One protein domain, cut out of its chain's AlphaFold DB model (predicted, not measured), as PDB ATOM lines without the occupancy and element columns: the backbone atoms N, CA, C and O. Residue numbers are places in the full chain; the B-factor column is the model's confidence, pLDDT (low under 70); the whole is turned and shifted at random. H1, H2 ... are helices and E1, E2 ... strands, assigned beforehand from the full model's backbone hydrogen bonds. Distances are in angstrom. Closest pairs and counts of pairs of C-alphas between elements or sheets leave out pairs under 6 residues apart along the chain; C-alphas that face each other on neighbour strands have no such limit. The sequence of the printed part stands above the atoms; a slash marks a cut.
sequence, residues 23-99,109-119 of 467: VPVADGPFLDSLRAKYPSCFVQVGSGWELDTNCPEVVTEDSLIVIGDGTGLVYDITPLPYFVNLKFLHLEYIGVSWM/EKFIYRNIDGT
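Overview. This is residues 23 to 99 and 109 to 119 of the 467 residues of an uncharacterized protein of Chitinophagaceae bacterium (UniProt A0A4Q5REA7). What shape does the chain make? From residue 63 on it winds in stacked turns, with E4, E6 and E8 side by side as a nearly flat parallel sheet along one side of the stack and short E5 and E7 paired along another. At the far end from E8, E1 and the hairpin E2 and E3 form a small second sheet, and H1 grazes both three-stranded sheets. Which parts are there? The printed part has 88 residues with two named helices and eight named strands, in the order E1 H1 E2 E3 H2 E4 E5 E6 E7 E8, and its class is mixed, helices and strands. How spread out is it? It is compact, with a radius of gyration of the C-alphas of 12.6 A and spans of 32 by 31 by 22 A.

Arrangement. How do the strands pair from residue 63 on? E6, residues 88 to 92, is the inner strand between the edge strands E4, residues 63 to 67, and E8, residues 110 to 114. It is parallel to each at 1 degrees, with N 66 and O 90 at 2.8 A and N 91 and O 112 at 2.8 A, within hydrogen-bond range. E5, residues 74 to 76, and E7, residues 95 to 97, are parallel at 39 degrees, with N 75 and O 95 at 2.8 A. What of the strands before residue 63? E2, residues 42 to 45, and E3, residues 48 to 52, form an antiparallel hairpin at 138 degrees, with N 43 and O 50 at 2.9 A. E1, residues 23 to 25, meets E3 only at a point, where C-alphas 24 and 50 face each other at 4.3 A. Where are the helices? H1, residues 29 to 37, only grazes the sheet E4 E6 E8, its closest C-alphas to E4 being Ser 33 and Val 66 at 7.3 A, and only grazes the sheet E1 E3 E2 with residues 31 to 35; its closest C-alphas to E5 are Phe 30 and Tyr 75, 5.1 A apart. H2, residues 56 to 60, is not on either three-stranded sheet and is apart from H1. In H1 and H2 every O i to N i+4 pair is within hydrogen-bond range.

Along the chain. Where can the reader find the ends of the elements? E1 begins at C-alpha 23 (-53.330, -44.378, 89.889), E4 begins at C-alpha 63 (-54.377, -35.048, 71.486), and E8 ends at C-alpha 114 (-38.407, -36.277, 68.388). How long are the longer elements? From first to last C-alpha, E3 measures 13.3 A, E6 13.2 A, E4 13.1 A, E8 12.9 A and H1 12.4 A.

Size, cuts and confidence. How far does it reach? The two C-alphas farthest apart are those of Gly 46 and Glu 109, 36.5 A. Is the printed part continuous? Residues 100 to 108 are not printed, and C-alphas 99 and 109 are 22.4 A apart across this cut, which lies in the link E7 to E8. The link E5 to E6, 11 residues, is long. Where is the model's confidence low? Residues 99 and 119 are under 70, while the mean pLDDT of the printed part is 90.0.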
ATOM      1  N   VAL A  23     -54.655 -43.771  90.087       90.44
ATOM      2  CA  VAL A  23     -53.330 -44.378  89.889       90.44
ATOM      3  C   VAL A  23     -52.228 -43.396  90.278       90.44
ATOM      4  O   VAL A  23     -52.322 -42.221  89.922       90.44
ATOM      5  N   PRO A  24     -51.180 -43.835  90.994       91.06
ATOM      6  CA  PRO A  24     -50.096 -42.948  91.391       91.06
ATOM      7  C   PRO A  24     -49.323 -42.456  90.169       91.06
ATOM      8  O   PRO A  24     -49.041 -43.228  89.251       91.06
ATOM      9  N   VAL A  25     -48.957 -41.177  90.181       90.12
ATOM     10  CA  VAL A  25     -48.107 -40.553  89.163       90.12
ATOM     11  C   VAL A  25     -46.873 -39.987  89.852       90.12
ATOM     12  O   VAL A  25     -46.994 -39.278  90.850       90.12
ATOM     13  N   ALA A  26     -45.685 -40.322  89.348       89.88
ATOM     14  CA  ALA A  26     -44.442 -39.840  89.932       89.88
ATOM     15  C   ALA A  26     -44.320 -38.314  89.811       89.88
ATOM     16  O   ALA A  26     -44.677 -37.728  88.785       89.88
ATOM     17  N   ASP A  27     -43.776 -37.682  90.852       88.06
ATOM     18  CA  ASP A  27     -43.472 -36.255  90.826       88.06
ATOM     19  C   ASP A  27     -42.440 -35.945  89.734       88.06
ATOM     20  O   ASP A  27     -41.441 -36.652  89.574       88.06
ATOM     21  N   GLY A  28     -42.668 -34.862  88.993       89.56
ATOM     22  CA  GLY A  28     -41.751 -34.405  87.962       89.56
ATOM     23  C   GLY A  28     -42.434 -33.639  86.829       89.56
ATOM     24  O   GLY A  28     -43.644 -33.407  86.858       89.56
ATOM     25  N   PRO A  29     -41.674 -33.292  85.777       88.88
ATOM     26  CA  PRO A  29     -42.133 -32.390  84.720       88.88
ATOM     27  C   PRO A  29     -43.355 -32.889  83.942       88.88
ATOM     28  O   PRO A  29     -44.174 -32.089  83.482       88.88
ATOM     29  N   PHE A  30     -43.511 -34.211  83.799       89.75
ATOM     30  CA  PHE A  30     -44.694 -34.784  83.158       89.75
ATOM     31  C   PHE A  30     -45.944 -34.568  84.011       89.75
ATOM     32  O   PHE A  30     -46.952 -34.094  83.493       89.75
ATOM     33  N   LEU A  31     -45.867 -34.840  85.319       92.00
ATOM     34  CA  LEU A  31     -46.958 -34.565  86.250       92.00
ATOM     35  C   LEU A  31     -47.309 -33.076  86.262       92.00
ATOM     36  O   LEU A  31     -48.487 -32.739  86.192       92.00
ATOM     37  N   ASP A  32     -46.310 -32.192  86.301       91.56
ATOM     38  CA  ASP A  32     -46.531 -30.743  86.263       91.56
ATOM     39  C   ASP A  32     -47.267 -30.323  84.983       91.56
ATOM     40  O   ASP A  32     -48.242 -29.569  85.040       91.56
ATOM     41  N   SER A  33     -46.866 -30.883  83.837       90.81
ATOM     42  CA  SER A  33     -47.518 -30.652  82.543       90.81
ATOM     43  C   SER A  33     -48.967 -31.152  82.535       90.81
ATOM     44  O   SER A  33     -49.873 -30.438  82.099       90.81
ATOM     45  N   LEU A  34     -49.210 -32.364  83.047       93.25
ATOM     46  CA  LEU A  34     -50.553 -32.935  83.114       93.25
ATOM     47  C   LEU A  34     -51.452 -32.176  84.091       93.25
ATOM     48  O   LEU A  34     -52.606 -31.929  83.766       93.25
ATOM     49  N   ARG A  35     -50.947 -31.763  85.256       94.62
ATOM     50  CA  ARG A  35     -51.717 -30.997  86.249       94.62
ATOM     51  C   ARG A  35     -52.017 -29.578  85.790       94.62
ATOM     52  O   ARG A  35     -53.066 -29.049  86.140       94.62
ATOM     53  N   ALA A  36     -51.131 -28.967  85.006       93.31
ATOM     54  CA  ALA A  36     -51.414 -27.684  84.375       93.31
ATOM     55  C   ALA A  36     -52.565 -27.792  83.363       93.31
ATOM     56  O   ALA A  36     -53.365 -26.863  83.253       93.31
ATOM     57  N   LYS A  37     -52.663 -28.922  82.644       94.62
ATOM     58  CA  LYS A  37     -53.684 -29.139  81.610       94.62
ATOM     59  C   LYS A  37     -55.004 -29.707  82.152       94.62
ATOM     60  O   LYS A  37     -56.055 -29.259  81.712       94.62
ATOM     61  N   TYR A  38     -54.954 -30.631  83.111       95.25
ATOM     62  CA  TYR A  38     -56.113 -31.349  83.669       95.25
ATOM     63  C   TYR A  38     -56.149 -31.274  85.207       95.25
ATOM     64  O   TYR A  38     -56.125 -32.303  85.887       95.25
ATOM     65  N   PRO A  39     -56.170 -30.073  85.810       95.25
ATOM     66  CA  PRO A  39     -56.030 -29.917  87.260       95.25
ATOM     67  C   PRO A  39     -57.117 -30.643  88.070       95.25
ATOM     68  O   PRO A  39     -56.862 -31.046  89.202       95.25
ATOM     69  N   SER A  40     -58.312 -30.821  87.498       95.25
ATOM     70  CA  SER A  40     -59.461 -31.514  88.098       95.25
ATOM     71  C   SER A  40     -59.278 -33.035  88.196       95.25
ATOM     72  O   SER A  40     -59.916 -33.668  89.033       95.25
ATOM     73  N   CYS A  41     -58.411 -33.615  87.361       95.81
ATOM     74  CA  CYS A  41     -58.213 -35.058  87.257       95.81
ATOM     75  C   CYS A  41     -57.176 -35.602  88.242       95.81
ATOM     76  O   CYS A  41     -56.949 -36.807  88.275       95.81
ATOM     77  N   PHE A  42     -56.518 -34.737  89.018       95.25
ATOM     78  CA  PHE A  42     -55.484 -35.141  89.962       95.25
ATOM     79  C   PHE A  42     -55.929 -34.907  91.396       95.25
ATOM     80  O   PHE A  42     -56.324 -33.804  91.776       95.25
ATOM     81  N   VAL A  43     -55.795 -35.944  92.216       93.56
ATOM     82  CA  VAL A  43     -56.092 -35.901  93.644       93.56
ATOM     83  C   VAL A  43     -54.786 -36.014  94.417       93.56
ATOM     84  O   VAL A  43     -53.932 -36.845  94.112       93.56
ATOM     85  N   GLN A  44     -54.618 -35.161  95.422       93.31
ATOM     86  CA  GLN A  44     -53.461 -35.228  96.307       93.31
ATOM     87  C   GLN A  44     -53.684 -36.317  97.362       93.31
ATOM     88  O   GLN A  44     -54.655 -36.255  98.119       93.31
ATOM     89  N   VAL A  45     -52.773 -37.289  97.441       91.06
ATOM     90  CA  VAL A  45     -52.816 -38.385  98.420       91.06
ATOM     91  C   VAL A  45     -51.506 -38.393  99.206       91.06
ATOM     92  O   VAL A  45     -50.440 -38.751  98.706       91.06
ATOM     93  N   GLY A  46     -51.568 -37.943 100.463       91.25
ATOM     94  CA  GLY A  46     -50.369 -37.710 101.270       91.25
ATOM     95  C   GLY A  46     -49.491 -36.613 100.657       91.25
ATOM     96  O   GLY A  46     -49.952 -35.492 100.458       91.25
ATOM     97  N   SER A  47     -48.224 -36.931 100.379       90.06
ATOM     98  CA  SER A  47     -47.294 -36.026  99.687       90.06
ATOM     99  C   SER A  47     -47.278 -36.192  98.164       90.06
ATOM    100  O   SER A  47     -46.609 -35.403  97.510       90.06
ATOM    101  N   GLY A  48     -47.964 -37.201  97.619       92.56
ATOM    102  CA  GLY A  48     -47.960 -37.517  96.191       92.56
ATOM    103  C   GLY A  48     -49.264 -37.151  95.486       92.56
ATOM    104  O   GLY A  48     -50.222 -36.665  96.099       92.56
ATOM    105  N   TRP A  49     -49.293 -37.424  94.185       94.56
ATOM    106  CA  TRP A  49     -50.442 -37.189  93.319       94.56
ATOM    107  C   TRP A  49     -50.913 -38.485  92.672       94.56
ATOM    108  O   TRP A  49     -50.113 -39.297  92.204       94.56
ATOM    109  N   GLU A  50     -52.228 -38.650  92.608       94.75
ATOM    110  CA  GLU A  50     -52.865 -39.736  91.876       94.75
ATOM    111  C   GLU A  50     -53.759 -39.172  90.770       94.75
ATOM    112  O   GLU A  50     -54.454 -38.173  90.965       94.75
ATOM    113  N   LEU A  51     -53.725 -39.807  89.601       94.44
ATOM    114  CA  LEU A  51     -54.582 -39.508  88.459       94.44
ATOM    115  C   LEU A  51     -55.891 -40.297  88.582       94.44
ATOM    116  O   LEU A  51     -55.853 -41.522  88.669       94.44
ATOM    117  N   ASP A  52     -57.037 -39.619  88.525       94.50
ATOM    118  CA  ASP A  52     -58.341 -40.255  88.324       94.50
ATOM    119  C   ASP A  52     -58.453 -40.747  86.876       94.50
ATOM    120  O   ASP A  52     -58.611 -39.966  85.933       94.50
ATOM    121  N   THR A  53     -58.369 -42.066  86.698       91.62
ATOM    122  CA  THR A  53     -58.384 -42.701  85.372       91.62
ATOM    123  C   THR A  53     -59.753 -42.667  84.695       91.62
ATOM    124  O   THR A  53     -59.839 -42.936  83.499       91.62
ATOM    125  N   ASN A  54     -60.809 -42.288  85.422       92.62
ATOM    126  CA  ASN A  54     -62.152 -42.076  84.883       92.62
ATOM    127  C   ASN A  54     -62.464 -40.592  84.638       92.62
ATOM    128  O   ASN A  54     -63.578 -40.268  84.217       92.62
ATOM    129  N   CYS A  55     -61.512 -39.687  84.889       95.12
ATOM    130  CA  CYS A  55     -61.727 -38.259  84.713       95.12
ATOM    131  C   CYS A  55     -62.137 -37.940  83.263       95.12
ATOM    132  O   CYS A  55     -61.383 -38.278  82.345       95.12
ATOM    133  N   PRO A  56     -63.280 -37.256  83.030       94.75
ATOM    134  CA  PRO A  56     -63.779 -36.958  81.691       94.75
ATOM    135  C   PRO A  56     -62.745 -36.295  80.782       94.75
ATOM    136  O   PRO A  56     -62.651 -36.672  79.622       94.75
ATOM    137  N   GLU A  57     -61.946 -35.355  81.295       95.56
ATOM    138  CA  GLU A  57     -60.938 -34.645  80.497       95.56
ATOM    139  C   GLU A  57     -59.829 -35.586  80.003       95.56
ATOM    140  O   GLU A  57     -59.421 -35.492  78.855       95.56
ATOM    141  N   VAL A  58     -59.397 -36.552  80.821       94.25
ATOM    142  CA  VAL A  58     -58.356 -37.528  80.449       94.25
ATOM    143  C   VAL A  58     -58.896 -38.626  79.540       94.25
ATOM    144  O   VAL A  58     -58.244 -38.984  78.560       94.25
ATOM    145  N   VAL A  59     -60.094 -39.151  79.818       94.12
ATOM    146  CA  VAL A  59     -60.665 -40.226  78.990       94.12
ATOM    147  C   VAL A  59     -61.171 -39.722  77.642       94.12
ATOM    148  O   VAL A  59     -61.248 -40.521  76.716       94.12
ATOM    149  N   THR A  60     -61.528 -38.440  77.506       95.38
ATOM    150  CA  THR A  60     -61.960 -37.847  76.224       95.38
ATOM    151  C   THR A  60     -60.822 -37.225  75.425       95.38
ATOM    152  O   THR A  60     -61.021 -36.949  74.243       95.38
ATOM    153  N   GLU A  61     -59.649 -37.035  76.029       96.56
ATOM    154  CA  GLU A  61     -58.495 -36.454  75.352       96.56
ATOM    155  C   GLU A  61     -58.067 -37.307  74.153       96.56
ATOM    156  O   GLU A  61     -57.804 -38.508  74.271       96.56
ATOM    157  N   ASP A  62     -57.956 -36.655  72.999       97.25
ATOM    158  CA  ASP A  62     -57.540 -37.267  71.744       97.25
ATOM    159  C   ASP A  62     -56.180 -36.748  71.246       97.25
ATOM    160  O   ASP A  62     -55.596 -37.358  70.344       97.25
ATOM    161  N   SER A  63     -55.626 -35.701  71.871       97.12
ATOM    162  CA  SER A  63     -54.377 -35.048  71.486       97.12
ATOM    163  C   SER A  63     -53.551 -34.566  72.690       97.12
ATOM    164  O   SER A  63     -53.794 -33.513  73.290       97.12
ATOM    165  N   LEU A  64     -52.453 -35.269  72.972       95.69
ATOM    166  CA  LEU A  64     -51.505 -34.916  74.028       95.69
ATOM    167  C   LEU A  64     -50.171 -34.468  73.432       95.69
ATOM    168  O   LEU A  64     -49.514 -35.212  72.705       95.69
ATOM    169  N   ILE A  65     -49.761 -33.251  73.782       94.44
ATOM    170  CA  ILE A  65     -48.497 -32.648  73.363       94.44
ATOM    171  C   ILE A  65     -47.693 -32.333  74.619       94.44
ATOM    172  O   ILE A  65     -48.184 -31.635  75.506       94.44
ATOM    173  N   VAL A  66     -46.466 -32.841  74.680       91.44
ATOM    174  CA  VAL A  66     -45.509 -32.594  75.756       91.44
ATOM    175  C   VAL A  66     -44.174 -32.227  75.130       91.44
ATOM    176  O   VAL A  66     -43.528 -33.045  74.474       91.44
ATOM    177  N   ILE A  67     -43.785 -30.972  75.327       90.75
ATOM    178  CA  ILE A  67     -42.557 -30.402  74.784       90.75
ATOM    179  C   ILE A  67     -41.720 -29.922  75.962       90.75
ATOM    180  O   ILE A  67     -42.175 -29.091  76.748       90.75
ATOM    181  N   GLY A  68     -40.520 -30.475  76.086       87.00
ATOM    182  CA  GLY A  68     -39.540 -30.044  77.069       87.00
ATOM    183  C   GLY A  68     -38.687 -28.889  76.566       87.00
ATOM    184  O   GLY A  68     -38.813 -28.414  75.439       87.00
ATOM    185  N   ASP A  69     -37.775 -28.454  77.420       85.44
ATOM    186  CA  ASP A  69     -36.805 -27.394  77.146       85.44
ATOM    187  C   ASP A  69     -35.445 -27.931  76.660       85.44
ATOM    188  O   ASP A  69     -34.509 -27.159  76.464       85.44
ATOM    189  N   GLY A  70     -35.316 -29.251  76.470       81.12
ATOM    190  CA  GLY A  70     -34.073 -29.895  76.045       81.12
ATOM    191  C   GLY A  70     -33.012 -30.008  77.143       81.12
ATOM    192  O   GLY A  70     -31.872 -30.354  76.842       81.12
ATOM    193  N   THR A  71     -33.355 -29.756  78.412       81.56
ATOM    194  CA  THR A  71     -32.402 -29.825  79.540       81.56
ATOM    195  C   THR A  71     -32.088 -31.248  80.021       81.56
ATOM    196  O   THR A  71     -31.327 -31.422  80.972       81.56
ATOM    197  N   GLY A  72     -32.648 -32.278  79.375       74.44
ATOM    198  CA  GLY A  72     -32.438 -33.685  79.741       74.44
ATOM    199  C   GLY A  72     -33.263 -34.151  80.945       74.44
ATOM    200  O   GLY A  72     -33.009 -35.219  81.497       74.44
ATOM    201  N   LEU A  73     -34.262 -33.368  81.369       82.69
ATOM    202  CA  LEU A  73     -35.218 -33.807  82.382       82.69
ATOM    203  C   LEU A  73     -35.977 -35.050  81.905       82.69
ATOM    204  O   LEU A  73     -36.473 -35.085  80.779       82.69
ATOM    205  N   VAL A  74     -36.090 -36.049  82.781       82.62
ATOM    206  CA  VAL A  74     -36.778 -37.310  82.486       82.62
ATOM    207  C   VAL A  74     -38.252 -37.205  82.861       82.62
ATOM    208  O   VAL A  74     -38.605 -36.877  83.993       82.62
ATOM    209  N   TYR A  75     -39.109 -37.513  81.898       85.19
ATOM    210  CA  TYR A  75     -40.555 -37.527  82.020       85.19
ATOM    211  C   TYR A  75     -40.996 -38.972  82.269       85.19
ATOM    212  O   TYR A  75     -40.771 -39.857  81.436       85.19
ATOM    213  N   ASP A  76     -41.607 -39.213  83.430       85.94
ATOM    214  CA  ASP A  76     -42.276 -40.478  83.722       85.94
ATOM    215  C   ASP A  76     -43.646 -40.495  83.041       85.94
ATOM    216  O   ASP A  76     -44.616 -39.901  83.506       85.94
ATOM    217  N   ILE A  77     -43.702 -41.182  81.909       85.81
ATOM    218  CA  ILE A  77     -44.879 -41.277  81.050       85.81
ATOM    219  C   ILE A  77     -45.757 -42.499  81.361       85.81
ATOM    220  O   ILE A  77     -46.658 -42.827  80.585       85.81
ATOM    221  N   THR A  78     -45.541 -43.175  82.495       84.50
ATOM    222  CA  THR A  78     -46.393 -44.285  82.959       84.50
ATOM    223  C   THR A  78     -47.904 -43.994  82.982       84.50
ATOM    224  O   THR A  78     -48.656 -44.955  82.806       84.50
ATOM    225  N   PRO A  79     -48.402 -42.740  83.096       88.06
ATOM    226  CA  PRO A  79     -49.835 -42.454  82.987       88.06
ATOM    227  C   PRO A  79     -50.421 -42.519  81.564       88.06
ATOM    228  O   PRO A  79     -51.640 -42.543  81.414       88.06
ATOM    229  N   LEU A  80     -49.599 -42.540  80.504       88.81
ATOM    230  CA  LEU A  80     -50.085 -42.501  79.114       88.81
ATOM    231  C   LEU A  80     -51.148 -43.562  78.756       88.81
ATOM    232  O   LEU A  80     -52.077 -43.217  78.025       88.81
ATOM    233  N   PRO A  81     -51.077 -44.823  79.231       87.94
ATOM    234  CA  PRO A  81     -52.072 -45.840  78.897       87.94
ATOM    235  C   PRO A  81     -53.506 -45.511  79.341       87.94
ATOM    236  O   PRO A  81     -54.436 -46.112  78.808       87.94
ATOM    237  N   TYR A  82     -53.700 -44.576  80.281       89.50
ATOM    238  CA  TYR A  82     -55.026 -44.176  80.771       89.50
ATOM    239  C   TYR A  82     -55.721 -43.133  79.882       89.50
ATOM    240  O   TYR A  82     -56.920 -42.906  80.018       89.50
ATOM    241  N   PHE A  83     -55.010 -42.554  78.911       92.31
ATOM    242  CA  PHE A  83     -55.600 -41.714  77.868       92.31
ATOM    243  C   PHE A  83     -56.206 -42.609  76.775       92.31
ATOM    244  O   PHE A  83     -55.649 -42.794  75.693       92.31
ATOM    245  N   VAL A  84     -57.337 -43.241  77.093       92.25
ATOM    246  CA  VAL A  84     -57.912 -44.353  76.310       92.25
ATOM    247  C   VAL A  84     -58.437 -43.974  74.919       92.25
ATOM    248  O   VAL A  84     -58.603 -44.863  74.086       92.25
ATOM    249  N   ASN A  85     -58.692 -42.686  74.660       95.50
ATOM    250  CA  ASN A  85     -59.110 -42.162  73.353       95.50
ATOM    251  C   ASN A  85     -58.006 -41.362  72.641       95.50
ATOM    252  O   ASN A  85     -58.267 -40.750  71.605       95.50
ATOM    253  N   LEU A  86     -56.767 -41.408  73.145       95.88
ATOM    254  CA  LEU A  86     -55.651 -40.656  72.587       95.88
ATOM    255  C   LEU A  86     -55.340 -41.103  71.158       95.88
ATOM    256  O   LEU A  86     -54.910 -42.238  70.947       95.88
ATOM    257  N   LYS A  87     -55.521 -40.211  70.184       97.19
ATOM    258  CA  LYS A  87     -55.216 -40.455  68.765       97.19
ATOM    259  C   LYS A  87     -53.887 -39.850  68.349       97.19
ATOM    260  O   LYS A  87     -53.204 -40.422  67.499       97.19
ATOM    261  N   PHE A  88     -53.511 -38.726  68.951       97.75
ATOM    262  CA  PHE A  88     -52.275 -38.012  68.678       97.75
ATOM    263  C   PHE A  88     -51.443 -37.834  69.950       97.75
ATOM    264  O   PHE A  88     -51.910 -37.297  70.950       97.75
ATOM    265  N   LEU A  89     -50.188 -38.274  69.887       95.44
ATOM    266  CA  LEU A  89     -49.188 -38.062  70.925       95.44
ATOM    267  C   LEU A  89     -47.972 -37.375  70.308       95.44
ATOM    268  O   LEU A  89     -47.438 -37.848  69.303       95.44
ATOM    269  N   HIS A  90     -47.517 -36.288  70.919       95.06
ATOM    270  CA  HIS A  90     -46.294 -35.584  70.545       95.06
ATOM    271  C   HIS A  90     -45.417 -35.415  71.774       95.06
ATOM    272  O   HIS A  90     -45.788 -34.724  72.715       95.06
ATOM    273  N   LEU A  91     -44.259 -36.063  71.741       91.62
ATOM    274  CA  LEU A  91     -43.183 -35.929  72.706       91.62
ATOM    275  C   LEU A  91     -41.979 -35.308  71.995       91.62
ATOM    276  O   LEU A  91     -41.534 -35.843  70.972       91.62
ATOM    277  N   GLU A  92     -41.458 -34.194  72.510       92.50
ATOM    278  CA  GLU A  92     -40.281 -33.541  71.928       92.50
ATOM    279  C   GLU A  92     -39.392 -32.845  72.965       92.50
ATOM    280  O   GLU A  92     -39.902 -32.249  73.908       92.50
ATOM    281  N   TYR A  93     -38.065 -32.905  72.788       89.94
ATOM    282  CA  TYR A  93     -37.071 -32.268  73.675       89.94
ATOM    283  C   TYR A  93     -37.189 -32.678  75.155       89.94
ATOM    284  O   TYR A  93     -36.963 -31.871  76.061       89.94
ATOM    285  N   ILE A  94     -37.538 -33.940  75.406       86.38
ATOM    286  CA  ILE A  94     -37.659 -34.516  76.750       86.38
ATOM    287  C   ILE A  94     -36.776 -35.754  76.894       86.38
ATOM    288  O   ILE A  94     -36.525 -36.460  75.921       86.38
ATOM    289  N   GLY A  95     -36.339 -36.056  78.115       85.12
ATOM    290  CA  GLY A  95     -35.892 -37.399  78.460       85.12
ATOM    291  C   GLY A  95     -37.103 -38.287  78.739       85.12
ATOM    292  O   GLY A  95     -38.067 -37.826  79.347       85.12
ATOM    293  N   VAL A  96     -37.088 -39.549  78.321       80.25
ATOM    294  CA  VAL A  96     -38.209 -40.476  78.565       80.25
ATOM    295  C   VAL A  96     -37.710 -41.757  79.213       80.25
ATOM    296  O   VAL A  96     -36.871 -42.468  78.657       80.25
ATOM    297  N   SER A  97     -38.288 -42.097  80.368       75.69
ATOM    298  CA  SER A  97     -38.144 -43.433  80.942       75.69
ATOM    299  C   SER A  97     -39.247 -44.337  80.405       75.69
ATOM    300  O   SER A  97     -40.422 -44.173  80.723       75.69
ATOM    301  N   TRP A  98     -38.859 -45.324  79.601       72.81
ATOM    302  CA  TRP A  98     -39.771 -46.349  79.087       72.81
ATOM    303  C   TRP A  98     -39.963 -47.529  80.054       72.81
ATOM    304  O   TRP A  98     -40.636 -48.507  79.723       72.81
ATOM    305  N   MET A  99     -39.369 -47.476  81.250       66.25
ATOM    306  CA  MET A  99     -39.522 -48.532  82.249       66.25
ATOM    307  C   MET A  99     -40.994 -48.697  82.646       66.25
ATOM    308  O   MET A  99     -41.641 -47.751  83.074       66.25
ATOM    309  N   GLU A 109     -53.130 -43.194  66.708       97.06
ATOM    310  CA  GLU A 109     -53.026 -43.193  65.244       97.06
ATOM    311  C   GLU A 109     -51.771 -42.454  64.755       97.06
ATOM    312  O   GLU A 109     -51.177 -42.832  63.739       97.06
ATOM    313  N   LYS A 110     -51.336 -41.427  65.497       97.62
ATOM    314  CA  LYS A 110     -50.185 -40.581  65.178       97.62
ATOM    315  C   LYS A 110     -49.281 -40.400  66.392       97.62
ATOM    316  O   LYS A 110     -49.725 -39.923  67.432       97.62
ATOM    317  N   PHE A 111     -47.999 -40.706  66.224       94.69
ATOM    318  CA  PHE A 111     -46.983 -40.512  67.250       94.69
ATOM    319  C   PHE A 111     -45.813 -39.690  66.704       94.69
ATOM    320  O   PHE A 111     -45.175 -40.083  65.730       94.69
ATOM    321  N   ILE A 112     -45.546 -38.546  67.328       94.50
ATOM    322  CA  ILE A 112     -44.316 -37.776  67.151       94.50
ATOM    323  C   ILE A 112     -43.460 -37.996  68.396       94.50
ATOM    324  O   ILE A 112     -43.891 -37.730  69.513       94.50
ATOM    325  N   TYR A 113     -42.257 -38.494  68.180       90.44
ATOM    326  CA  TYR A 113     -41.234 -38.799  69.165       90.44
ATOM    327  C   TYR A 113     -39.943 -38.197  68.614       90.44
ATOM    328  O   TYR A 113     -39.322 -38.805  67.754       90.44
ATOM    329  N   ARG A 114     -39.562 -36.976  68.993       90.94
ATOM    330  CA  ARG A 114     -38.407 -36.277  68.388       90.94
ATOM    331  C   ARG A 114     -37.471 -35.701  69.435       90.94
ATOM    332  O   ARG A 114     -37.940 -35.194  70.443       90.94
ATOM    333  N   ASN A 115     -36.164 -35.700  69.179       87.25
ATOM    334  CA  ASN A 115     -35.175 -35.155  70.121       87.25
ATOM    335  C   ASN A 115     -35.344 -35.723  71.543       87.25
ATOM    336  O   ASN A 115     -35.375 -34.971  72.519       87.25
ATOM    337  N   ILE A 116     -35.535 -37.036  71.648       85.00
ATOM    338  CA  ILE A 116     -35.794 -37.698  72.920       85.00
ATOM    339  C   ILE A 116     -34.521 -38.327  73.459       85.00
ATOM    340  O   ILE A 116     -33.892 -39.155  72.796       85.00
ATOM    341  N   ASP A 117     -34.186 -37.979  74.701       78.69
ATOM    342  CA  ASP A 117     -33.141 -38.667  75.450       78.69
ATOM    343  C   ASP A 117     -33.731 -39.927  76.099       78.69
ATOM    344  O   ASP A 117     -34.454 -39.892  77.097       78.69
ATOM    345  N   GLY A 118     -33.525 -41.064  75.444       73.44
ATOM    346  CA  GLY A 118     -34.115 -42.335  75.839       73.44
ATOM    347  C   GLY A 118     -34.099 -43.331  74.690       73.44
ATOM    348  O   GLY A 118     -34.292 -42.978  73.526       73.44
ATOM    349  N   THR A 119     -33.844 -44.598  75.002       69.00
ATOM    350  CA  THR A 119     -33.870 -45.678  74.005       69.00
ATOM    351  C   THR A 119     -35.245 -46.332  74.024       69.00
ATOM    352  O   THR A 119     -35.648 -46.870  75.058       69.00
TER     353      THR A 119